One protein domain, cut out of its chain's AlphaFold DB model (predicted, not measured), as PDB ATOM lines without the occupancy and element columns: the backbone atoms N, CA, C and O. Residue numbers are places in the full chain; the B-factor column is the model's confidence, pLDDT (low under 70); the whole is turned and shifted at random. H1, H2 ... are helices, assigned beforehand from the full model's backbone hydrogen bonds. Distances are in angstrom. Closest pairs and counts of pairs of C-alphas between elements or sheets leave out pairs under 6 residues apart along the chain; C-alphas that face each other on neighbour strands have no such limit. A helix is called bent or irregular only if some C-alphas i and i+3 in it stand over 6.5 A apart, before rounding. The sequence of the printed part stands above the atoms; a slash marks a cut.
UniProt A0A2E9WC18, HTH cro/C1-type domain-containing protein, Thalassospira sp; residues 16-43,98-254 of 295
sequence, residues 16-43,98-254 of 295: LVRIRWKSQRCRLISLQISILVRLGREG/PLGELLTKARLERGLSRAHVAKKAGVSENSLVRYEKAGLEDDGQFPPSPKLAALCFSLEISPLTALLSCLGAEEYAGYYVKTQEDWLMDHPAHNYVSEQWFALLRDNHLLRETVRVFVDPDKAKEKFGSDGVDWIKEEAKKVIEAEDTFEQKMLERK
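This is residues 16 to 43 and 98 to 254 of the 295 residues of the protein "HTH cro/C1-type domain-containing protein" of Thalassospira sp (UniProt A0A2E9WC18). Picture a cluster of short helices, H2 to H6, that packs through H5 and H6 on one end of the long helix H8; H8 then runs on as an arm, side by side with H1, and the kinked H9 turns back from H8's far end to cross H1. The printed part has 185 residues with nine named helices, H1 to H9 in chain order, and no named strand: all helix. It is loose, with a radius of gyration of the C-alphas of 19.8 A and spans of 60 by 40 by 36 A.

Begin at H9, residues 217 to 252, irregular where C-alphas 223 and 226 are 9.4 A apart, with a kink of 114 degrees near residue 224. Its closest C-alphas to H8, residues 188 to 215, which it touches, are Ala 220 and Val 213, 5.2 A. Its residues 239 to 247 touch H1, residues 16 to 41, at a steep tilt of 51 degrees, closest at C-alphas Glu 243 and Cys 26, 6.0 A. H1 touches H8 with residues 29 to 40 alone, at a shallow tilt of 7 degrees, the same way; the closest C-alphas are Ile 29 and Leu 207, 7.2 A. H8's residues 189 to 200 touch H5, residues 145 to 155, closest at C-alphas Val 193 and Ala 149, 5.4 A. H5 also touches H6, residues 159 to 164, closest at the C-alphas of Cys 152 and Pro 159, 6.2 A, and H3, residues 114 to 121, closest at the C-alphas of Ala 150 and Ala 121, 4.9 A. H4, residues 125 to 132, touches H3 and H2, residues 99 to 109. H7, residues 169 to 177, touches no helix. Each O i to N i+4 pair is within hydrogen-bond range in H1 to H8, and 29 of 32 in H9.

Find C-alpha 217 at (180.579, 151.451, 138.437); H9 runs 38.0 A to C-alpha 252 at (167.405, 175.468, 164.706). H8 spans 40.1 A and H1 36.1 A.

Residues 44 to 97 are not printed; C-alphas 43 and 98 are 51.9 A apart. The link H4 to H5 is long, and residues 16 to 43 are under pLDDT 70.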
ATOM      1  N   LEU A  16     161.029 182.617 150.637       31.42
ATOM      2  CA  LEU A  16     160.522 181.495 151.439       31.42
ATOM      3  C   LEU A  16     160.142 180.286 150.578       31.42
ATOM      4  O   LEU A  16     160.403 179.146 150.969       31.42
ATOM      5  N   VAL A  17     159.599 180.510 149.379       37.66
ATOM      6  CA  VAL A  17     159.309 179.437 148.420       37.66
ATOM      7  C   VAL A  17     160.602 178.866 147.826       37.66
ATOM      8  O   VAL A  17     160.706 177.645 147.725       37.66
ATOM      9  N   ARG A  18     161.640 179.681 147.548       38.94
ATOM     10  CA  ARG A  18     162.984 179.187 147.156       38.94
ATOM     11  C   ARG A  18     163.555 178.206 148.180       38.94
ATOM     12  O   ARG A  18     164.120 177.184 147.802       38.94
ATOM     13  N   ILE A  19     163.392 178.511 149.466       38.47
ATOM     14  CA  ILE A  19     163.875 177.702 150.594       38.47
ATOM     15  C   ILE A  19     163.051 176.416 150.744       38.47
ATOM     16  O   ILE A  19     163.606 175.317 150.791       38.47
ATOM     17  N   ARG A  20     161.719 176.526 150.758       35.62
ATOM     18  CA  ARG A  20     160.816 175.384 150.979       35.62
ATOM     19  C   ARG A  20     160.813 174.397 149.806       35.62
ATOM     20  O   ARG A  20     160.609 173.203 150.010       35.62
ATOM     21  N   TRP A  21     161.071 174.881 148.591       41.47
ATOM     22  CA  TRP A  21     161.094 174.060 147.381       41.47
ATOM     23  C   TRP A  21     162.455 173.400 147.123       41.47
ATOM     24  O   TRP A  21     162.481 172.245 146.705       41.47
ATOM     25  N   LYS A  22     163.576 174.056 147.474       46.72
ATOM     26  CA  LYS A  22     164.885 173.383 147.588       46.72
ATOM     27  C   LYS A  22     164.846 172.273 148.649       46.72
ATOM     28  O   LYS A  22     165.291 171.171 148.372       46.72
ATOM     29  N   SER A  23     164.202 172.517 149.794       43.03
ATOM     30  CA  SER A  23     164.060 171.543 150.891       43.03
ATOM     31  C   SER A  23     163.374 170.231 150.504       43.03
ATOM     32  O   SER A  23     163.914 169.162 150.761       43.03
ATOM     33  N   GLN A  24     162.182 170.280 149.897       47.47
ATOM     34  CA  GLN A  24     161.464 169.047 149.536       47.47
ATOM     35  C   GLN A  24     162.133 168.288 148.378       47.47
ATOM     36  O   GLN A  24     161.978 167.073 148.270       47.47
ATOM     37  N   ARG A  25     162.893 169.001 147.533       52.88
ATOM     38  CA  ARG A  25     163.690 168.448 146.429       52.88
ATOM     39  C   ARG A  25     164.926 167.710 146.886       52.88
ATOM     40  O   ARG A  25     165.134 166.587 146.447       52.88
ATOM     41  N   CYS A  26     165.721 168.373 147.721       47.72
ATOM     42  CA  CYS A  26     166.884 167.789 148.358       47.72
ATOM     43  C   CYS A  26     166.429 166.502 149.060       47.72
ATOM     44  O   CYS A  26     166.883 165.435 148.679       47.72
ATOM     45  N   ARG A  27     165.327 166.546 149.821       47.72
ATOM     46  CA  ARG A  27     164.792 165.367 150.522       47.72
ATOM     47  C   ARG A  27     164.483 164.159 149.666       47.72
ATOM     48  O   ARG A  27     164.839 163.060 150.052       47.72
ATOM     49  N   LEU A  28     163.813 164.302 148.526       50.06
ATOM     50  CA  LEU A  28     163.523 163.135 147.680       50.06
ATOM     51  C   LEU A  28     164.793 162.567 147.034       50.06
ATOM     52  O   LEU A  28     164.943 161.351 146.942       50.06
ATOM     53  N   ILE A  29     165.704 163.449 146.621       52.69
ATOM     54  CA  ILE A  29     166.960 163.096 145.957       52.69
ATOM     55  C   ILE A  29     167.944 162.489 146.966       52.69
ATOM     56  O   ILE A  29     168.482 161.418 146.714       52.69
ATOM     57  N   SER A  30     168.126 163.097 148.134       47.97
ATOM     58  CA  SER A  30     168.949 162.585 149.226       47.97
ATOM     59  C   SER A  30     168.353 161.369 149.894       47.97
ATOM     60  O   SER A  30     169.114 160.473 150.220       47.97
ATOM     61  N   LEU A  31     167.032 161.232 150.033       50.09
ATOM     62  CA  LEU A  31     166.470 159.974 150.529       50.09
ATOM     63  C   LEU A  31     166.778 158.835 149.547       50.09
ATOM     64  O   LEU A  31     167.202 157.766 149.971       50.09
ATOM     65  N   GLN A  32     166.652 159.068 148.234       53.28
ATOM     66  CA  GLN A  32     167.014 158.077 147.214       53.28
ATOM     67  C   GLN A  32     168.520 157.781 147.187       53.28
ATOM     68  O   GLN A  32     168.901 156.613 147.165       53.28
ATOM     69  N   ILE A  33     169.376 158.807 147.240       53.44
ATOM     70  CA  ILE A  33     170.835 158.638 147.285       53.44
ATOM     71  C   ILE A  33     171.259 157.966 148.595       53.44
ATOM     72  O   ILE A  33     172.059 157.045 148.554       53.44
ATOM     73  N   SER A  34     170.708 158.354 149.742       51.75
ATOM     74  CA  SER A  34     171.027 157.785 151.058       51.75
ATOM     75  C   SER A  34     170.589 156.330 151.163       51.75
ATOM     76  O   SER A  34     171.345 155.512 151.680       51.75
ATOM     77  N   ILE A  35     169.411 155.980 150.634       62.12
ATOM     78  CA  ILE A  35     168.968 154.582 150.529       62.12
ATOM     79  C   ILE A  35     169.945 153.796 149.651       62.12
ATOM     80  O   ILE A  35     170.418 152.745 150.071       62.12
ATOM     81  N   LEU A  36     170.312 154.317 148.477       53.69
ATOM     82  CA  LEU A  36     171.257 153.646 147.581       53.69
ATOM     83  C   LEU A  36     172.657 153.524 148.204       53.69
ATOM     84  O   LEU A  36     173.238 152.450 148.183       53.69
ATOM     85  N   VAL A  37     173.189 154.566 148.838       55.12
ATOM     86  CA  VAL A  37     174.493 154.525 149.524       55.12
ATOM     87  C   VAL A  37     174.474 153.521 150.679       55.12
ATOM     88  O   VAL A  37     175.450 152.794 150.873       55.12
ATOM     89  N   ARG A  38     173.369 153.437 151.429       55.88
ATOM     90  CA  ARG A  38     173.215 152.485 152.537       55.88
ATOM     91  C   ARG A  38     173.142 151.042 152.039       55.88
ATOM     92  O   ARG A  38     173.902 150.209 152.521       55.88
ATOM     93  N   LEU A  39     172.342 150.781 151.005       55.12
ATOM     94  CA  LEU A  39     172.270 149.471 150.345       55.12
ATOM     95  C   LEU A  39     173.617 149.055 149.729       55.12
ATOM     96  O   LEU A  39     173.965 147.875 149.747       55.12
ATOM     97  N   GLY A  40     174.395 150.021 149.227       52.81
ATOM     98  CA  GLY A  40     175.749 149.815 148.701       52.81
ATOM     99  C   GLY A  40     176.762 149.433 149.774       52.81
ATOM    100  O   GLY A  40     177.580 148.544 149.555       52.81
ATOM    101  N   ARG A  41     176.693 150.060 150.954       55.03
ATOM    102  CA  ARG A  41     177.566 149.731 152.094       55.03
ATOM    103  C   ARG A  41     177.271 148.361 152.700       55.03
ATOM    104  O   ARG A  41     178.189 147.726 153.202       55.03
ATOM    105  N   GLU A  42     176.018 147.924 152.660       59.09
ATOM    106  CA  GLU A  42     175.579 146.655 153.254       59.09
ATOM    107  C   GLU A  42     175.729 145.457 152.296       59.09
ATOM    108  O   GLU A  42     175.407 144.333 152.668       59.09
ATOM    109  N   GLY A  43     176.220 145.666 151.064       52.59
ATOM    110  CA  GLY A  43     176.360 144.595 150.069       52.59
ATOM    111  C   GLY A  43     175.020 144.002 149.610       52.59
ATOM    112  O   GLY A  43     174.987 142.913 149.048       52.59
ATOM    113  N   PRO A  98     145.579 178.709 125.260       94.62
ATOM    114  CA  PRO A  98     145.467 179.105 126.658       94.62
ATOM    115  C   PRO A  98     146.186 178.115 127.577       94.62
ATOM    116  O   PRO A  98     146.252 176.915 127.292       94.62
ATOM    117  N   LEU A  99     146.717 178.596 128.704       95.94
ATOM    118  CA  LEU A  99     147.486 177.748 129.622       95.94
ATOM    119  C   LEU A  99     146.697 176.517 130.084       95.94
ATOM    120  O   LEU A  99     147.257 175.422 130.138       95.94
ATOM    121  N   GLY A 100     145.412 176.679 130.399       96.94
ATOM    122  CA  GLY A 100     144.564 175.586 130.857       96.94
ATOM    123  C   GLY A 100     144.453 174.451 129.839       96.94
ATOM    124  O   GLY A 100     144.609 173.273 130.185       96.94
ATOM    125  N   GLU A 101     144.304 174.805 128.561       96.56
ATOM    126  CA  GLU A 101     144.276 173.846 127.457       96.56
ATOM    127  C   GLU A 101     145.636 173.165 127.283       96.56
ATOM    128  O   GLU A 101     145.702 171.938 127.184       96.56
ATOM    129  N   LEU A 102     146.729 173.935 127.332       96.62
ATOM    130  CA  LEU A 102     148.091 173.413 127.226       96.62
ATOM    131  C   LEU A 102     148.392 172.372 128.319       96.62
ATOM    132  O   LEU A 102     148.911 171.294 128.023       96.62
ATOM    133  N   LEU A 103     148.045 172.675 129.574       97.44
ATOM    134  CA  LEU A 103     148.240 171.770 130.711       97.44
ATOM    135  C   LEU A 103     147.392 170.502 130.573       97.44
ATOM    136  O   LEU A 103     147.901 169.394 130.771       97.44
ATOM    137  N   THR A 104     146.119 170.657 130.206       97.75
ATOM    138  CA  THR A 104     145.188 169.536 130.032       97.75
ATOM    139  C   THR A 104     145.665 168.598 128.931       97.75
ATOM    140  O   THR A 104     145.742 167.385 129.141       97.75
ATOM    141  N   LYS A 105     146.052 169.154 127.779       96.62
ATOM    142  CA  LYS A 105     146.561 168.396 126.637       96.62
ATOM    143  C   LYS A 105     147.835 167.633 126.993       96.62
ATOM    144  O   LYS A 105     147.860 166.414 126.851       96.62
ATOM    145  N   ALA A 106     148.840 168.312 127.551       96.44
ATOM    146  CA  ALA A 106     150.103 167.677 127.929       96.44
ATOM    147  C   ALA A 106     149.913 166.564 128.976       96.44
ATOM    148  O   ALA A 106     150.599 165.541 128.944       96.44
ATOM    149  N   ARG A 107     148.962 166.730 129.907       97.75
ATOM    150  CA  ARG A 107     148.614 165.687 130.879       97.75
ATOM    151  C   ARG A 107     147.969 164.470 130.207       97.75
ATOM    152  O   ARG A 107     148.358 163.340 130.513       97.75
ATOM    153  N   LEU A 108     146.983 164.691 129.337       97.06
ATOM    154  CA  LEU A 108     146.232 163.623 128.669       97.06
ATOM    155  C   LEU A 108     147.085 162.850 127.658       97.06
ATOM    156  O   LEU A 108     147.011 161.627 127.638       97.06
ATOM    157  N   GLU A 109     147.954 163.524 126.900       95.25
ATOM    158  CA  GLU A 109     148.903 162.887 125.968       95.25
ATOM    159  C   GLU A 109     149.854 161.908 126.671       95.25
ATOM    160  O   GLU A 109     150.324 160.941 126.079       95.25
ATOM    161  N   ARG A 110     150.105 162.131 127.964       93.19
ATOM    162  CA  ARG A 110     150.943 161.271 128.809       93.19
ATOM    163  C   ARG A 110     150.151 160.228 129.595       93.19
ATOM    164  O   ARG A 110     150.745 159.497 130.384       93.19
ATOM    165  N   GLY A 111     148.825 160.193 129.455       95.69
ATOM    166  CA  GLY A 111     147.958 159.296 130.222       95.69
ATOM    167  C   GLY A 111     148.005 159.536 131.736       95.69
ATOM    168  O   GLY A 111     147.790 158.608 132.513       95.69
ATOM    169  N   LEU A 112     148.320 160.757 132.183       95.38
ATOM    170  CA  LEU A 112     148.478 161.056 133.606       95.38
ATOM    171  C   LEU A 112     147.156 161.516 134.239       95.38
ATOM    172  O   LEU A 112     146.414 162.339 133.692       95.38
ATOM    173  N   SER A 113     146.876 161.032 135.452       97.50
ATOM    174  CA  SER A 113     145.772 161.549 136.265       97.50
ATOM    175  C   SER A 113     146.128 162.904 136.886       97.50
ATOM    176  O   SER A 113     147.303 163.234 137.082       97.50
ATOM    177  N   ARG A 114     145.107 163.696 137.237       97.50
ATOM    178  CA  ARG A 114     145.298 164.971 137.949       97.50
ATOM    179  C   ARG A 114     146.008 164.760 139.281       97.50
ATOM    180  O   ARG A 114     147.022 165.406 139.521       97.50
ATOM    181  N   ALA A 115     145.555 163.798 140.086       96.00
ATOM    182  CA  ALA A 115     146.204 163.411 141.336       96.00
ATOM    183  C   ALA A 115     147.708 163.107 141.170       96.00
ATOM    184  O   ALA A 115     148.526 163.552 141.980       96.00
ATOM    185  N   HIS A 116     148.100 162.405 140.099       94.12
ATOM    186  CA  HIS A 116     149.507 162.103 139.831       94.12
ATOM    187  C   HIS A 116     150.324 163.374 139.558       94.12
ATOM    188  O   HIS A 116     151.370 163.587 140.176       94.12
ATOM    189  N   VAL A 117     149.842 164.236 138.657       96.31
ATOM    190  CA  VAL A 117     150.523 165.495 138.315       96.31
ATOM    191  C   VAL A 117     150.577 166.428 139.520       96.31
ATOM    192  O   VAL A 117     151.628 167.002 139.795       96.31
ATOM    193  N   ALA A 118     149.485 166.534 140.276       95.81
ATOM    194  CA  ALA A 118     149.393 167.353 141.476       95.81
ATOM    195  C   ALA A 118     150.444 166.938 142.515       95.81
ATOM    196  O   ALA A 118     151.229 167.772 142.975       95.81
ATOM    197  N   LYS A 119     150.550 165.631 142.791       92.19
ATOM    198  CA  LYS A 119     151.580 165.070 143.672       92.19
ATOM    199  C   LYS A 119     152.992 165.373 143.163       92.19
ATOM    200  O   LYS A 119     153.823 165.846 143.934       92.19
ATOM    201  N   LYS A 120     153.262 165.137 141.875       87.44
ATOM    202  CA  LYS A 120     154.596 165.314 141.272       87.44
ATOM    203  C   LYS A 120     155.039 166.781 141.228       87.44
ATOM    204  O   LYS A 120     156.191 167.083 141.519       87.44
ATOM    205  N   ALA A 121     154.121 167.694 140.920       89.56
ATOM    206  CA  ALA A 121     154.373 169.134 140.893       89.56
ATOM    207  C   ALA A 121     154.283 169.794 142.287       89.56
ATOM    208  O   ALA A 121     154.579 170.984 142.436       89.56
ATOM    209  N   GLY A 122     153.874 169.047 143.319       90.50
ATOM    210  CA  GLY A 122     153.693 169.554 144.678       90.50
ATOM    211  C   GLY A 122     152.603 170.626 144.774       90.50
ATOM    212  O   GLY A 122     152.798 171.642 145.446       90.50
ATOM    213  N   VAL A 123     151.489 170.453 144.064       95.06
ATOM    214  CA  VAL A 123     150.294 171.316 144.119       95.06
ATOM    215  C   VAL A 123     149.095 170.506 144.610       95.06
ATOM    216  O   VAL A 123     149.089 169.285 144.492       95.06
ATOM    217  N   SER A 124     148.076 171.160 145.173       96.62
ATOM    218  CA  SER A 124     146.828 170.455 145.485       96.62
ATOM    219  C   SER A 124     146.062 170.139 144.201       96.62
ATOM    220  O   SER A 124     146.136 170.894 143.228       96.62
ATOM    221  N   GLU A 125     145.296 169.051 144.201       96.69
ATOM    222  CA  GLU A 125     144.488 168.658 143.042       96.69
ATOM    223  C   GLU A 125     143.453 169.732 142.678       96.69
ATOM    224  O   GLU A 125     143.321 170.082 141.510       96.69
ATOM    225  N   ASN A 126     142.830 170.370 143.677       97.00
ATOM    226  CA  ASN A 126     141.930 171.507 143.460       97.00
ATOM    227  C   ASN A 126     142.626 172.694 142.777       97.00
ATOM    228  O   ASN A 126     142.025 173.350 141.930       97.00
ATOM    229  N   SER A 127     143.890 172.969 143.123       97.06
ATOM    230  CA  SER A 127     144.657 174.019 142.439       97.06
ATOM    231  C   SER A 127     144.919 173.630 140.989       97.06
ATOM    232  O   SER A 127     144.734 174.452 140.103       97.06
ATOM    233  N   LEU A 128     145.295 172.371 140.737       97.81
ATOM    234  CA  LEU A 128     145.520 171.876 139.380       97.81
ATOM    235  C   LEU A 128     144.254 171.977 138.519       97.81
ATOM    236  O   LEU A 128     144.354 172.388 137.371       97.81
ATOM    237  N   VAL A 129     143.072 171.680 139.073       97.81
ATOM    238  CA  VAL A 129     141.788 171.864 138.372       97.81
ATOM    239  C   VAL A 129     141.590 173.323 137.954       97.81
ATOM    240  O   VAL A 129     141.247 173.579 136.806       97.81
ATOM    241  N   ARG A 130     141.855 174.288 138.844       97.81
ATOM    242  CA  ARG A 130     141.766 175.721 138.504       97.81
ATOM    243  C   ARG A 130     142.817 176.148 137.481       97.81
ATOM    244  O   ARG A 130     142.545 177.006 136.650       97.81
ATOM    245  N   TYR A 131     144.004 175.544 137.522       98.06
ATOM    246  CA  TYR A 131     145.071 175.813 136.556       98.06
ATOM    247  C   TYR A 131     144.732 175.267 135.164       98.06
ATOM    248  O   TYR A 131     144.987 175.942 134.175       98.06
ATOM    249  N   GLU A 132     144.102 174.092 135.077       97.75
ATOM    250  CA  GLU A 132     143.599 173.511 133.819       97.75
ATOM    251  C   GLU A 132     142.459 174.321 133.184       97.75
ATOM    252  O   GLU A 132     142.163 174.137 132.009       97.75
ATOM    253  N   LYS A 133     141.860 175.253 133.930       97.44
ATOM    254  CA  LYS A 133     140.845 176.197 133.446       97.44
ATOM    255  C   LYS A 133     141.405 177.576 133.075       97.44
ATOM    256  O   LYS A 133     140.675 178.422 132.565       97.44
ATOM    257  N   ALA A 134     142.687 177.836 133.344       95.56
ATOM    258  CA  ALA A 134     143.291 179.155 133.167       95.56
ATOM    259  C   ALA A 134     143.236 179.623 131.702       95.56
ATOM    260  O   ALA A 134     143.795 178.975 130.815       95.56
ATOM    261  N   GLY A 135     142.575 180.758 131.457       90.69
ATOM    262  CA  GLY A 135     142.377 181.306 130.110       90.69
ATOM    263  C   GLY A 135     141.297 180.597 129.279       90.69
ATOM    264  O   GLY A 135     141.168 180.907 128.098       90.69
ATOM    265  N   LEU A 136     140.545 179.662 129.875       91.69
ATOM    266  CA  LEU A 136     139.374 179.014 129.269       91.69
ATOM    267  C   LEU A 136     138.071 179.432 129.956       91.69
ATOM    268  O   LEU A 136     137.088 179.720 129.281       91.69
ATOM    269  N   GLU A 137     138.073 179.453 131.289       92.75
ATOM    270  CA  GLU A 137     136.911 179.770 132.123       92.75
ATOM    271  C   GLU A 137     137.228 180.945 133.064       92.75
ATOM    272  O   GLU A 137     138.382 181.143 133.459       92.75
ATOM    273  N   ASP A 138     136.198 181.699 133.464       89.25
ATOM    274  CA  ASP A 138     136.328 182.871 134.348       89.25
ATOM    275  C   ASP A 138     136.799 182.511 135.770       89.25
ATOM    276  O   ASP A 138     137.396 183.336 136.463       89.25
ATOM    277  N   ASP A 139     136.550 181.275 136.220       92.69
ATOM    278  CA  ASP A 139     137.025 180.746 137.507       92.69
ATOM    279  C   ASP A 139     138.435 180.126 137.421       92.69
ATOM    280  O   ASP A 139     138.964 179.612 138.418       92.69
ATOM    281  N   GLY A 140     139.056 180.174 136.239       93.25
ATOM    282  CA  GLY A 140     140.420 179.731 136.006       93.25
ATOM    283  C   GLY A 140     141.444 180.568 136.774       93.25
ATOM    284  O   GLY A 140     141.303 181.775 136.954       93.25
ATOM    285  N   GLN A 141     142.521 179.924 137.225       95.88
ATOM    286  CA  GLN A 141     143.585 180.591 137.974       95.88
ATOM    287  C   GLN A 141     144.943 180.328 137.332       95.88
ATOM    288  O   GLN A 141     145.286 179.186 137.053       95.88
ATOM    289  N   PHE A 142     145.769 181.359 137.164       94.38
ATOM    290  CA  PHE A 142     147.151 181.155 136.738       94.38
ATOM    291  C   PHE A 142     148.023 180.682 137.915       94.38
ATOM    292  O   PHE A 142     147.946 181.247 139.013       94.38
ATOM    293  N   PRO A 143     148.861 179.646 137.727       93.75
ATOM    294  CA  PRO A 143     149.756 179.166 138.767       93.75
ATOM    295  C   PRO A 143     150.847 180.201 139.083       93.75
ATOM    296  O   PRO A 143     151.421 180.791 138.166       93.75
ATOM    297  N   PRO A 144     151.239 180.366 140.360       91.50
ATOM    298  CA  PRO A 144     152.429 181.138 140.714       91.50
ATOM    299  C   PRO A 144     153.680 180.581 140.021       91.50
ATOM    300  O   PRO A 144     153.807 179.363 139.865       91.50
ATOM    301  N   SER A 145     154.653 181.436 139.685       84.88
ATOM    302  CA  SER A 145     155.838 181.060 138.889       84.88
ATOM    303  C   SER A 145     156.577 179.798 139.377       84.88
ATOM    304  O   SER A 145     156.921 178.961 138.543       84.88
ATOM    305  N   PRO A 146     156.780 179.564 140.694       83.81
ATOM    306  CA  PRO A 146     157.398 178.324 141.171       83.81
ATOM    307  C   PRO A 146     156.573 177.066 140.850       83.81
ATOM    308  O   PRO A 146     157.132 176.020 140.529       83.81
ATOM    309  N   LYS A 147     155.239 177.159 140.920       90.50
ATOM    310  CA  LYS A 147     154.332 176.053 140.583       90.50
ATOM    311  C   LYS A 147     154.241 175.855 139.074       90.50
ATOM    312  O   LYS A 147     154.219 174.713 138.629       90.50
ATOM    313  N   LEU A 148     154.274 176.937 138.297       91.94
ATOM    314  CA  LEU A 148     154.351 176.865 136.839       91.94
ATOM    315  C   LEU A 148     155.614 176.118 136.388       91.94
ATOM    316  O   LEU A 148     155.511 175.187 135.598       91.94
ATOM    317  N   ALA A 149     156.783 176.438 136.956       82.31
ATOM    318  CA  ALA A 149     158.029 175.725 136.666       82.31
ATOM    319  C   ALA A 149     157.935 174.219 136.998       82.31
ATOM    320  O   ALA A 149     158.397 173.374 136.230       82.31
ATOM    321  N   ALA A 150     157.297 173.873 138.122       84.44
ATOM    322  CA  ALA A 150     157.051 172.488 138.531       84.44
ATOM    323  C   ALA A 150     156.178 171.715 137.533       84.44
ATOM    324  O   ALA A 150     156.463 170.557 137.217       84.44
ATOM    325  N   LEU A 151     155.112 172.359 137.053       92.81
ATOM    326  CA  LEU A 151     154.194 171.804 136.063       92.81
ATOM    327  C   LEU A 151     154.889 171.645 134.710       92.81
ATOM    328  O   LEU A 151     154.816 170.562 134.136       92.81
ATOM    329  N   CYS A 152     155.639 172.659 134.266       89.38
ATOM    330  CA  CYS A 152     156.439 172.607 133.040       89.38
ATOM    331  C   CYS A 152     157.398 171.418 133.054       89.38
ATOM    332  O   CYS A 152     157.465 170.655 132.099       89.38
ATOM    333  N   PHE A 153     158.090 171.199 134.169       86.19
ATOM    334  CA  PHE A 153     158.962 170.042 134.320       86.19
ATOM    335  C   PHE A 153     158.194 168.712 134.340       86.19
ATOM    336  O   PHE A 153     158.583 167.758 133.676       86.19
ATOM    337  N   SER A 154     157.092 168.635 135.091       88.31
ATOM    338  CA  SER A 154     156.329 167.387 135.258       88.31
ATOM    339  C   SER A 154     155.656 166.922 133.964       88.31
ATOM    340  O   SER A 154     155.558 165.714 133.728       88.31
ATOM    341  N   LEU A 155     155.206 167.878 133.151       92.31
ATOM    342  CA  LEU A 155     154.506 167.679 131.883       92.31
ATOM    343  C   LEU A 155     155.425 167.854 130.659       92.31
ATOM    344  O   LEU A 155     154.949 167.734 129.538       92.31
ATOM    345  N   GLU A 156     156.719 168.121 130.875       89.75
ATOM    346  CA  GLU A 156     157.731 168.443 129.847       89.75
ATOM    347  C   GLU A 156     157.262 169.495 128.835       89.75
ATOM    348  O   GLU A 156     157.483 169.402 127.631       89.75
ATOM    349  N   ILE A 157     156.621 170.534 129.357       89.62
ATOM    350  CA  ILE A 157     156.262 171.725 128.600       89.62
ATOM    351  C   ILE A 157     157.453 172.686 128.660       89.62
ATOM    352  O   ILE A 157     158.046 172.892 129.724       89.62
ATOM    353  N   SER A 158     157.794 173.297 127.526       86.69
ATOM    354  CA  SER A 158     158.806 174.354 127.484       86.69
ATOM    355  C   SER A 158     158.366 175.561 128.334       86.69
ATOM    356  O   SER A 158     157.233 176.027 128.166       86.69
ATOM    357  N   PRO A 159     159.242 176.114 129.200       83.12
ATOM    358  CA  PRO A 159     158.966 177.337 129.955       83.12
ATOM    359  C   PRO A 159     158.447 178.489 129.095       83.12
ATOM    360  O   PRO A 159     157.505 179.176 129.488       83.12
ATOM    361  N   LEU A 160     159.025 178.665 127.903       82.62
ATOM    362  CA  LEU A 160     158.633 179.715 126.969       82.62
ATOM    363  C   LEU A 160     157.192 179.518 126.491       82.62
ATOM    364  O   LEU A 160     156.391 180.446 126.554       82.62
ATOM    365  N   THR A 161     156.839 178.299 126.073       87.31
ATOM    366  CA  THR A 161     155.477 177.968 125.632       87.31
ATOM    367  C   THR A 161     154.469 178.204 126.751       87.31
ATOM    368  O   THR A 161     153.437 178.825 126.525       87.31
ATOM    369  N   ALA A 162     154.786 177.768 127.971       89.94
ATOM    370  CA  ALA A 162     153.904 177.947 129.116       89.94
ATOM    371  C   ALA A 162     153.690 179.429 129.469       89.94
ATOM    372  O   ALA A 162     152.571 179.820 129.796       89.94
ATOM    373  N   LEU A 163     154.734 180.259 129.378       87.06
ATOM    374  CA  LEU A 163     154.639 181.700 129.627       87.06
ATOM    375  C   LEU A 163     153.854 182.428 128.534       87.06
ATOM    376  O   LEU A 163     153.007 183.254 128.859       87.06
ATOM    377  N   LEU A 164     154.062 182.082 127.261       87.38
ATOM    378  CA  LEU A 164     153.269 182.624 126.152       87.38
ATOM    379  C   LEU A 164     151.776 182.292 126.299       87.38
ATOM    380  O   LEU A 164     150.916 183.121 126.003       87.38
ATOM    381  N   SER A 165     151.462 181.106 126.817       91.00
ATOM    382  CA  SER A 165     150.095 180.687 127.141       91.00
ATOM    383  C   SER A 165     149.477 181.405 128.348       91.00
ATOM    384  O   SER A 165     148.277 181.264 128.580       91.00
ATOM    385  N   CYS A 166     150.266 182.160 129.124       90.94
ATOM    386  CA  CYS A 166     149.766 182.993 130.222       90.94
ATOM    387  C   CYS A 166     149.369 184.412 129.787       90.94
ATOM    388  O   CYS A 166     148.749 185.118 130.577       90.94
ATOM    389  N   LEU A 167     149.760 184.848 128.586       87.69
ATOM    390  CA  LEU A 167     149.506 186.208 128.104       87.69
ATOM    391  C   LEU A 167     148.038 186.399 127.699       87.69
ATOM    392  O   LEU A 167     147.375 185.452 127.278       87.69
ATOM    393  N   GLY A 168     147.532 187.630 127.767       86.31
ATOM    394  CA  GLY A 168     146.250 187.968 127.135       86.31
ATOM    395  C   GLY A 168     146.339 187.951 125.602       86.31
ATOM    396  O   GLY A 168     147.429 188.049 125.042       86.31
ATOM    397  N   ALA A 169     145.200 187.886 124.904       83.44
ATOM    398  CA  ALA A 169     145.169 187.857 123.433       83.44
ATOM    399  C   ALA A 169     145.850 189.082 122.790       83.44
ATOM    400  O   ALA A 169     146.575 188.947 121.804       83.44
ATOM    401  N   GLU A 170     145.661 190.272 123.372       82.69
ATOM    402  CA  GLU A 170     146.296 191.513 122.907       82.69
ATOM    403  C   GLU A 170     147.809 191.522 123.165       82.69
ATOM    404  O   GLU A 170     148.585 191.878 122.279       82.69
ATOM    405  N   GLU A 171     148.247 191.077 124.346       81.62
ATOM    406  CA  GLU A 171     149.667 190.976 124.712       81.62
ATOM    407  C   GLU A 171     150.395 189.939 123.849       81.62
ATOM    408  O   GLU A 171     151.508 190.178 123.376       81.62
ATOM    409  N   TYR A 172     149.742 188.803 123.589       81.25
ATOM    410  CA  TYR A 172     150.230 187.762 122.694       81.25
ATOM    411  C   TYR A 172     150.346 188.278 121.257       81.25
ATOM    412  O   TYR A 172     151.387 188.111 120.623       81.25
ATOM    413  N   ALA A 173     149.320 188.964 120.743       79.44
ATOM    414  CA  ALA A 173     149.385 189.596 119.427       79.44
ATOM    415  C   ALA A 173     150.521 190.631 119.357       79.44
ATOM    416  O   ALA A 173     151.279 190.646 118.387       79.44
ATOM    417  N   GLY A 174     150.695 191.435 120.410       76.25
ATOM    418  CA  GLY A 174     151.800 192.382 120.551       76.25
ATOM    419  C   GLY A 174     153.173 191.712 120.473       76.25
ATOM    420  O   GLY A 174     154.024 192.173 119.711       76.25
ATOM    421  N   TYR A 175     153.367 190.591 121.177       70.69
ATOM    422  CA  TYR A 175     154.595 189.788 121.121       70.69
ATOM    423  C   TYR A 175     154.907 189.302 119.697       70.69
ATOM    424  O   TYR A 175     156.038 189.414 119.234       70.69
ATOM    425  N   TYR A 176     153.906 188.800 118.967       67.69
ATOM    426  CA  TYR A 176     154.115 188.262 117.616       67.69
ATOM    427  C   TYR A 176     154.329 189.333 116.540       67.69
ATOM    428  O   TYR A 176     154.996 189.068 115.537       67.69
ATOM    429  N   VAL A 177     153.757 190.528 116.713       70.19
ATOM    430  CA  VAL A 177     153.886 191.631 115.746       70.19
ATOM    431  C   VAL A 177     155.205 192.387 115.941       70.19
ATOM    432  O   VAL A 177     155.824 192.816 114.963       70.19
ATOM    433  N   LYS A 178     155.681 192.516 117.182       63.31
ATOM    434  CA  LYS A 178     156.947 193.183 117.497       63.31
ATOM    435  C   LYS A 178     158.132 192.234 117.316       63.31
ATOM    436  O   LYS A 178     158.625 191.610 118.244       63.31
ATOM    437  N   THR A 179     158.642 192.186 116.092       51.62
ATOM    438  CA  THR A 179     159.768 191.342 115.644       51.62
ATOM    439  C   THR A 179     161.133 191.631 116.295       51.62
ATOM    440  O   THR A 179     162.110 190.989 115.918       51.62
ATOM    441  N   GLN A 180     161.232 192.564 117.249       51.69
ATOM    442  CA  GLN A 180     162.497 192.968 117.881       51.69
ATOM    443  C   GLN A 180     162.604 192.699 119.381       51.69
ATOM    444  O   GLN A 180     163.691 192.858 119.927       51.69
ATOM    445  N   GLU A 181     161.528 192.354 120.080       50.06
ATOM    446  CA  GLU A 181     161.581 192.428 121.536       50.06
ATOM    447  C   GLU A 181     161.890 191.054 122.152       50.06
ATOM    448  O   GLU A 181     161.001 190.243 122.409       50.06
ATOM    449  N   ASP A 182     163.163 190.868 122.510       60.84
ATOM    450  CA  ASP A 182     163.649 189.911 123.517       60.84
ATOM    451  C   ASP A 182     162.987 190.118 124.901       60.84
ATOM    452  O   ASP A 182     163.302 189.417 125.854       60.84
ATOM    453  N   TRP A 183     162.019 191.034 125.039       65.69
ATOM    454  CA  TRP A 183     161.420 191.453 126.305       65.69
ATOM    455  C   TRP A 183     160.883 190.303 127.153       65.69
ATOM    456  O   TRP A 183     160.995 190.365 128.372       65.69
ATOM    457  N   LEU A 184     160.298 189.264 126.540       64.88
ATOM    458  CA  LEU A 184     159.823 188.098 127.283       64.88
ATOM    459  C   LEU A 184     160.998 187.243 127.750       64.88
ATOM    460  O   LEU A 184     160.959 186.741 128.866       64.88
ATOM    461  N   MET A 185     162.040 187.107 126.926       69.44
ATOM    462  CA  MET A 185     163.267 186.393 127.281       69.44
ATOM    463  C   MET A 185     164.024 187.127 128.398       69.44
ATOM    464  O   MET A 185     164.510 186.483 129.327       69.44
ATOM    465  N   ASP A 186     164.015 188.458 128.366       72.12
ATOM    466  CA  ASP A 186     164.595 189.350 129.372       72.12
ATOM    467  C   ASP A 186     163.676 189.569 130.587       72.12
ATOM    468  O   ASP A 186     164.097 190.126 131.607       72.12
ATOM    469  N   HIS A 187     162.417 189.117 130.525       70.06
ATOM    470  CA  HIS A 187     161.456 189.327 131.598       70.06
ATOM    471  C   HIS A 187     161.905 188.573 132.864       70.06
ATOM    472  O   HIS A 187     162.182 187.369 132.804       70.06
ATOM    473  N   PRO A 188     161.892 189.201 134.057       73.69
ATOM    474  CA  PRO A 188     162.338 188.556 135.294       73.69
ATOM    475  C   PRO A 188     161.636 187.225 135.599       73.69
ATOM    476  O   PRO A 188     162.247 186.302 136.137       73.69
ATOM    477  N   ALA A 189     160.354 187.100 135.232       67.69
ATOM    478  CA  ALA A 189     159.609 185.853 135.404       67.69
ATOM    479  C   ALA A 189     160.093 184.736 134.466       67.69
ATOM    480  O   ALA A 189     160.163 183.588 134.901       67.69
ATOM    481  N   HIS A 190     160.456 185.056 133.219       74.69
ATOM    482  CA  HIS A 190     161.041 184.079 132.304       74.69
ATOM    483  C   HIS A 190     162.397 183.615 132.817       74.69
ATOM    484  O   HIS A 190     162.592 182.414 132.980       74.69
ATOM    485  N   ASN A 191     163.277 184.553 133.181       72.44
ATOM    486  CA  ASN A 191     164.580 184.227 133.757       72.44
ATOM    487  C   ASN A 191     164.435 183.315 134.977       72.44
ATOM    488  O   ASN A 191     165.053 182.257 135.031       72.44
ATOM    489  N   TYR A 192     163.528 183.645 135.901       74.88
ATOM    490  CA  TYR A 192     163.276 182.799 137.063       74.88
ATOM    491  C   TYR A 192     162.774 181.397 136.682       74.88
ATOM    492  O   TYR A 192     163.319 180.402 137.161       74.88
ATOM    493  N   VAL A 193     161.733 181.284 135.849       68.31
ATOM    494  CA  VAL A 193     161.146 179.980 135.484       68.31
ATOM    495  C   VAL A 193     162.159 179.131 134.718       68.31
ATOM    496  O   VAL A 193     162.325 177.954 135.045       68.31
ATOM    497  N   SER A 194     162.873 179.725 133.765       70.94
ATOM    498  CA  SER A 194     163.916 179.069 132.978       70.94
ATOM    499  C   SER A 194     165.081 178.621 133.859       70.94
ATOM    500  O   SER A 194     165.456 177.453 133.803       70.94
ATOM    501  N   GLU A 195     165.593 179.467 134.758       74.25
ATOM    502  CA  GLU A 195     166.611 179.071 135.742       74.25
ATOM    503  C   GLU A 195     166.150 177.893 136.608       74.25
ATOM    504  O   GLU A 195     166.899 176.936 136.807       74.25
ATOM    505  N   GLN A 196     164.914 177.935 137.123       74.31
ATOM    506  CA  GLN A 196     164.380 176.846 137.947       74.31
ATOM    507  C   GLN A 196     164.211 175.549 137.151       74.31
ATOM    508  O   GLN A 196     164.443 174.467 137.696       74.31
ATOM    509  N   TRP A 197     163.817 175.649 135.883       70.69
ATOM    510  CA  TRP A 197     163.664 174.513 134.981       70.69
ATOM    511  C   TRP A 197     165.015 173.910 134.565       70.69
ATOM    512  O   TRP A 197     165.181 172.690 134.574       70.69
ATOM    513  N   PHE A 198     166.023 174.737 134.290       71.75
ATOM    514  CA  PHE A 198     167.374 174.259 133.991       71.75
ATOM    515  C   PHE A 198     168.056 173.651 135.213       71.75
ATOM    516  O   PHE A 198     168.675 172.592 135.095       71.75
ATOM    517  N   ALA A 199     167.909 174.266 136.391       73.50
ATOM    518  CA  ALA A 199     168.391 173.690 137.643       73.50
ATOM    519  C   ALA A 199     167.793 172.293 137.856       73.50
ATOM    520  O   ALA A 199     168.513 171.340 138.123       73.50
ATOM    521  N   LEU A 200     166.493 172.149 137.608       68.69
ATOM    522  CA  LEU A 200     165.784 170.873 137.650       68.69
ATOM    523  C   LEU A 200     166.366 169.791 136.758       68.69
ATOM    524  O   LEU A 200     166.556 168.655 137.194       68.69
ATOM    525  N   LEU A 201     166.573 170.128 135.489       71.06
ATOM    526  CA  LEU A 201     167.106 169.189 134.517       71.06
ATOM    527  C   LEU A 201     168.520 168.768 134.888       71.06
ATOM    528  O   LEU A 201     168.832 167.580 134.830       71.06
ATOM    529  N   ARG A 202     169.350 169.729 135.307       77.75
ATOM    530  CA  ARG A 202     170.714 169.465 135.755       77.75
ATOM    531  C   ARG A 202     170.727 168.548 136.972       77.75
ATOM    532  O   ARG A 202     171.454 167.562 136.954       77.75
ATOM    533  N   ASP A 203     169.900 168.820 137.975       74.94
ATOM    534  CA  ASP A 203     169.847 168.025 139.204       74.94
ATOM    535  C   ASP A 203     169.349 166.596 138.918       74.94
ATOM    536  O   ASP A 203     169.916 165.626 139.414       74.94
ATOM    537  N   ASN A 204     168.342 166.434 138.047       73.56
ATOM    538  CA  ASN A 204     167.883 165.109 137.615       73.56
ATOM    539  C   ASN A 204     168.935 164.361 136.794       73.56
ATOM    540  O   ASN A 204     169.044 163.139 136.899       73.56
ATOM    541  N   HIS A 205     169.685 165.071 135.953       78.19
ATOM    542  CA  HIS A 205     170.774 164.469 135.201       78.19
ATOM    543  C   HIS A 205     171.884 164.005 136.141       78.19
ATOM    544  O   HIS A 205     172.277 162.844 136.065       78.19
ATOM    545  N   LEU A 206     172.314 164.867 137.069       81.94
ATOM    546  CA  LEU A 206     173.311 164.526 138.077       81.94
ATOM    547  C   LEU A 206     172.862 163.303 138.874       81.94
ATOM    548  O   LEU A 206     173.591 162.323 138.902       81.94
ATOM    549  N   LEU A 207     171.632 163.295 139.400       75.69
ATOM    550  CA  LEU A 207     171.091 162.144 140.123       75.69
ATOM    551  C   LEU A 207     171.126 160.866 139.279       75.69
ATOM    552  O   LEU A 207     171.577 159.832 139.759       75.69
ATOM    553  N   ARG A 208     170.677 160.909 138.019       79.56
ATOM    554  CA  ARG A 208     170.704 159.733 137.132       79.56
ATOM    555  C   ARG A 208     172.117 159.196 136.936       79.56
ATOM    556  O   ARG A 208     172.309 157.982 136.937       79.56
ATOM    557  N   GLU A 209     173.090 160.079 136.747       85.88
ATOM    558  CA  GLU A 209     174.481 159.670 136.568       85.88
ATOM    559  C   GLU A 209     175.109 159.201 137.890       85.88
ATOM    560  O   GLU A 209     175.817 158.200 137.885       85.88
ATOM    561  N   THR A 210     174.769 159.808 139.030       83.19
ATOM    562  CA  THR A 210     175.139 159.324 140.369       83.19
ATOM    563  C   THR A 210     174.597 157.916 140.609       83.19
ATOM    564  O   THR A 210     175.357 157.022 140.970       83.19
ATOM    565  N   VAL A 211     173.310 157.673 140.341       80.94
ATOM    566  CA  VAL A 211     172.708 156.334 140.440       80.94
ATOM    567  C   VAL A 211     173.443 155.352 139.532       80.94
ATOM    568  O   VAL A 211     173.766 154.255 139.970       80.94
ATOM    569  N   ARG A 212     173.773 155.742 138.294       86.06
ATOM    570  CA  ARG A 212     174.538 154.890 137.372       86.06
ATOM    571  C   ARG A 212     175.922 154.542 137.923       86.06
ATOM    572  O   ARG A 212     176.308 153.385 137.831       86.06
ATOM    573  N   VAL A 213     176.632 155.506 138.512       89.62
ATOM    574  CA  VAL A 213     177.933 155.284 139.165       89.62
ATOM    575  C   VAL A 213     177.837 154.263 140.301       89.62
ATOM    576  O   VAL A 213     178.757 153.468 140.467       89.62
ATOM    577  N   PHE A 214     176.746 154.270 141.070       82.44
ATOM    578  CA  PHE A 214     176.554 153.330 142.179       82.44
ATOM    579  C   PHE A 214     176.038 151.955 141.742       82.44
ATOM    580  O   PHE A 214     176.446 150.956 142.321       82.44
ATOM    581  N   VAL A 215     175.154 151.900 140.744       86.38
ATOM    582  CA  VAL A 215     174.554 150.650 140.250       86.38
ATOM    583  C   VAL A 215     175.538 149.856 139.390       86.38
ATOM    584  O   VAL A 215     175.600 148.639 139.502       86.38
ATOM    585  N   ASP A 216     176.278 150.532 138.509       91.31
ATOM    586  CA  ASP A 216     177.180 149.900 137.543       91.31
ATOM    587  C   ASP A 216     178.463 150.742 137.404       91.31
ATOM    588  O   ASP A 216     178.610 151.548 136.471       91.31
ATOM    589  N   PRO A 217     179.387 150.619 138.376       88.81
ATOM    590  CA  PRO A 217     180.579 151.451 138.437       88.81
ATOM    591  C   PRO A 217     181.518 151.215 137.253       88.81
ATOM    592  O   PRO A 217     182.192 152.152 136.827       88.81
ATOM    593  N   ASP A 218     181.557 150.007 136.693       92.38
ATOM    594  CA  ASP A 218     182.456 149.677 135.586       92.38
ATOM    595  C   ASP A 218     181.980 150.312 134.282       92.38
ATOM    596  O   ASP A 218     182.759 150.973 133.592       92.38
ATOM    597  N   LYS A 219     180.676 150.246 133.992       91.00
ATOM    598  CA  LYS A 219     180.091 150.959 132.850       91.00
ATOM    599  C   LYS A 219     180.153 152.475 133.018       91.00
ATOM    600  O   LYS A 219     180.306 153.212 132.042       91.00
ATOM    601  N   ALA A 220     180.027 152.969 134.248       88.38
ATOM    602  CA  ALA A 220     180.211 154.386 134.530       88.38
ATOM    603  C   ALA A 220     181.662 154.827 134.281       88.38
ATOM    604  O   ALA A 220     181.870 155.859 133.641       88.38
ATOM    605  N   LYS A 221     182.657 154.029 134.698       93.44
ATOM    606  CA  LYS A 221     184.078 154.264 134.392       93.44
ATOM    607  C   LYS A 221     184.360 154.203 132.892       93.44
ATOM    608  O   LYS A 221     185.111 155.038 132.404       93.44
ATOM    609  N   GLU A 222     183.740 153.284 132.150       93.44
ATOM    610  CA  GLU A 222     183.862 153.230 130.684       93.44
ATOM    611  C   GLU A 222     183.352 154.527 130.035       93.44
ATOM    612  O   GLU A 222     183.986 155.076 129.135       93.44
ATOM    613  N   LYS A 223     182.219 155.050 130.516       91.69
ATOM    614  CA  LYS A 223     181.591 156.256 129.964       91.69
ATOM    615  C   LYS A 223     182.314 157.551 130.347       91.69
ATOM    616  O   LYS A 223     182.389 158.465 129.527       91.69
ATOM    617  N   PHE A 224     182.759 157.669 131.596       88.81
ATOM    618  CA  PHE A 224     183.212 158.935 132.186       88.81
ATOM    619  C   PHE A 224     184.701 158.976 132.543       88.81
ATOM    620  O   PHE A 224     185.218 160.051 132.837       88.81
ATOM    621  N   GLY A 225     185.388 157.834 132.526       93.50
ATOM    622  CA  GLY A 225     186.713 157.682 133.125       93.50
ATOM    623  C   GLY A 225     186.670 157.643 134.658       93.50
ATOM    624  O   GLY A 225     185.635 157.904 135.275       93.50
ATOM    625  N   SER A 226     187.807 157.323 135.284       91.62
ATOM    626  CA  SER A 226     187.976 157.358 136.748       91.62
ATOM    627  C   SER A 226     187.669 158.742 137.313       91.62
ATOM    628  O   SER A 226     186.850 158.879 138.217       91.62
ATOM    629  N   ASP A 227     188.253 159.767 136.701       91.88
ATOM    630  CA  ASP A 227     188.195 161.143 137.191       91.88
ATOM    631  C   ASP A 227     186.769 161.697 137.108       91.88
ATOM    632  O   ASP A 227     186.313 162.409 137.999       91.88
ATOM    633  N   GLY A 228     186.027 161.325 136.057       87.69
ATOM    634  CA  GLY A 228     184.621 161.690 135.913       87.69
ATOM    635  C   GLY A 228     183.736 161.006 136.954       87.69
ATOM    636  O   GLY A 228     182.834 161.638 137.500       87.69
ATOM    637  N   VAL A 229     184.008 159.739 137.275       89.94
ATOM    638  CA  VAL A 229     183.306 159.020 138.347       89.94
ATOM    639  C   VAL A 229     183.570 159.664 139.709       89.94
ATOM    640  O   VAL A 229     182.627 159.860 140.479       89.94
ATOM    641  N   ASP A 230     184.817 160.026 140.000       90.31
ATOM    642  CA  ASP A 230     185.178 160.662 141.268       90.31
ATOM    643  C   ASP A 230     184.601 162.079 141.373       90.31
ATOM    644  O   ASP A 230     184.048 162.439 142.413       90.31
ATOM    645  N   TRP A 231     184.588 162.839 140.275       91.81
ATOM    646  CA  TRP A 231     183.895 164.125 140.214       91.81
ATOM    647  C   TRP A 231     182.390 163.991 140.499       91.81
ATOM    648  O   TRP A 231     181.851 164.758 141.296       91.81
ATOM    649  N   ILE A 232     181.704 162.997 139.912       86.62
ATOM    650  CA  ILE A 232     180.271 162.749 140.171       86.62
ATOM    651  C   ILE A 232     180.030 162.421 141.651       86.62
ATOM    652  O   ILE A 232     179.043 162.884 142.228       86.62
ATOM    653  N   LYS A 233     180.909 161.629 142.280       86.62
ATOM    654  CA  LYS A 233     180.811 161.295 143.711       86.62
ATOM    655  C   LYS A 233     181.000 162.525 144.596       86.62
ATOM    656  O   LYS A 233     180.215 162.720 145.520       86.62
ATOM    657  N   GLU A 234     181.999 163.354 144.304       89.38
ATOM    658  CA  GLU A 234     182.241 164.604 145.031       89.38
ATOM    659  C   GLU A 234     181.067 165.578 144.885       89.38
ATOM    660  O   GLU A 234     180.627 166.181 145.863       89.38
ATOM    661  N   GLU A 235     180.491 165.699 143.689       85.50
ATOM    662  CA  GLU A 235     179.340 166.576 143.482       85.50
ATOM    663  C   GLU A 235     178.089 166.058 144.207       85.50
ATOM    664  O   GLU A 235     177.371 166.836 144.836       85.50
ATOM    665  N   ALA A 236     177.865 164.738 144.214       81.62
ATOM    666  CA  ALA A 236     176.807 164.124 145.015       81.62
ATOM    667  C   ALA A 236     177.006 164.376 146.520       81.62
ATOM    668  O   ALA A 236     176.043 164.678 147.225       81.62
ATOM    669  N   LYS A 237     178.250 164.316 147.009       84.38
ATOM    670  CA  LYS A 237     178.591 164.598 148.409       84.38
ATOM    671  C   LYS A 237     178.259 166.038 148.801       84.38
ATOM    672  O   LYS A 237     177.603 166.244 149.817       84.38
ATOM    673  N   LYS A 238     178.607 167.024 147.966       83.12
ATOM    674  CA  LYS A 238     178.243 168.436 148.202       83.12
ATOM    675  C   LYS A 238     176.732 168.643 148.295       83.12
ATOM    676  O   LYS A 238     176.277 169.460 149.091       83.12
ATOM    677  N   VAL A 239     175.951 167.930 147.479       75.00
ATOM    678  CA  VAL A 239     174.481 168.008 147.522       75.00
ATOM    679  C   VAL A 239     173.946 167.482 148.856       75.00
ATOM    680  O   VAL A 239     173.095 168.142 149.450       75.00
ATOM    681  N   ILE A 240     174.476 166.355 149.346       76.81
ATOM    682  CA  ILE A 240     174.116 165.787 150.656       76.81
ATOM    683  C   ILE A 240     174.483 166.763 151.783       76.81
ATOM    684  O   ILE A 240     173.632 167.116 152.591       76.81
ATOM    685  N   GLU A 241     175.712 167.287 151.798       81.31
ATOM    686  CA  GLU A 241     176.173 168.233 152.829       81.31
ATOM    687  C   GLU A 241     175.347 169.533 152.852       81.31
ATOM    688  O   GLU A 241     175.020 170.069 153.918       81.31
ATOM    689  N   ALA A 242     174.985 170.051 151.674       74.50
ATOM    690  CA  ALA A 242     174.132 171.229 151.553       74.50
ATOM    691  C   ALA A 242     172.722 170.977 152.107       74.50
ATOM    692  O   ALA A 242     172.103 171.896 152.654       74.50
ATOM    693  N   GLU A 243     172.219 169.753 151.975       74.69
ATOM    694  CA  GLU A 243     170.945 169.345 152.540       74.69
ATOM    695  C   GLU A 243     171.004 169.170 154.051       74.69
ATOM    696  O   GLU A 243     170.175 169.765 154.734       74.69
ATOM    697  N   ASP A 244     172.000 168.466 154.581       78.44
ATOM    698  CA  ASP A 244     172.181 168.301 156.028       78.44
ATOM    699  C   ASP A 244     172.274 169.671 156.717       78.44
ATOM    700  O   ASP A 244     171.582 169.955 157.698       78.44
ATOM    701  N   THR A 245     173.049 170.587 156.124       79.06
ATOM    702  CA  THR A 245     173.156 171.981 156.582       79.06
ATOM    703  C   THR A 245     171.804 172.695 156.548       79.06
ATOM    704  O   THR A 245     171.483 173.514 157.415       79.06
ATOM    705  N   PHE A 246     171.008 172.439 155.512       73.56
ATOM    706  CA  PHE A 246     169.682 173.014 155.376       73.56
ATOM    707  C   PHE A 246     168.723 172.470 156.445       73.56
ATOM    708  O   PHE A 246     168.017 173.254 157.082       73.56
ATOM    709  N   GLU A 247     168.707 171.156 156.668       72.19
ATOM    710  CA  GLU A 247     167.871 170.506 157.677       72.19
ATOM    711  C   GLU A 247     168.218 170.989 159.082       72.19
ATOM    712  O   GLU A 247     167.319 171.376 159.832       72.19
ATOM    713  N   GLN A 248     169.512 171.079 159.395       79.19
ATOM    714  CA  GLN A 248     170.004 171.626 160.653       79.19
ATOM    715  C   GLN A 248     169.506 173.063 160.871       79.19
ATOM    716  O   GLN A 248     168.915 173.363 161.907       79.19
ATOM    717  N   LYS A 249     169.631 173.940 159.865       76.25
ATOM    718  CA  LYS A 249     169.117 175.321 159.948       76.25
ATOM    719  C   LYS A 249     167.600 175.381 160.130       76.25
ATOM    720  O   LYS A 249     167.091 176.292 160.781       76.25
ATOM    721  N   MET A 250     166.850 174.457 159.534       70.81
ATOM    722  CA  MET A 250     165.393 174.400 159.698       70.81
ATOM    723  C   MET A 250     164.984 173.904 161.087       70.81
ATOM    724  O   MET A 250     163.990 174.398 161.632       70.81
ATOM    725  N   LEU A 251     165.758 172.976 161.657       75.81
ATOM    726  CA  LEU A 251     165.603 172.486 163.024       75.81
ATOM    727  C   LEU A 251     165.901 173.600 164.041       75.81
ATOM    728  O   LEU A 251     165.075 173.871 164.909       75.81
ATOM    729  N   GLU A 252     167.017 174.316 163.874       82.19
ATOM    730  CA  GLU A 252     167.405 175.468 164.706       82.19
ATOM    731  C   GLU A 252     166.330 176.563 164.712       82.19
ATOM    732  O   GLU A 252     166.019 177.150 165.748       82.19
ATOM    733  N   ARG A 253     165.701 176.805 163.556       77.81
ATOM    734  CA  ARG A 253     164.613 177.783 163.413       77.81
ATOM    735  C   ARG A 253     163.260 177.285 163.924       77.81
ATOM    736  O   ARG A 253     162.293 178.038 163.853       77.81
ATOM    737  N   LYS A 254     163.160 176.036 164.395       82.50
ATOM    738  CA  LYS A 254     161.906 175.380 164.817       82.50
ATOM    739  C   LYS A 254     160.811 175.390 163.739       82.50
ATOM    740  O   LYS A 254     159.633 175.234 164.043       82.50
TER     741      LYS A 254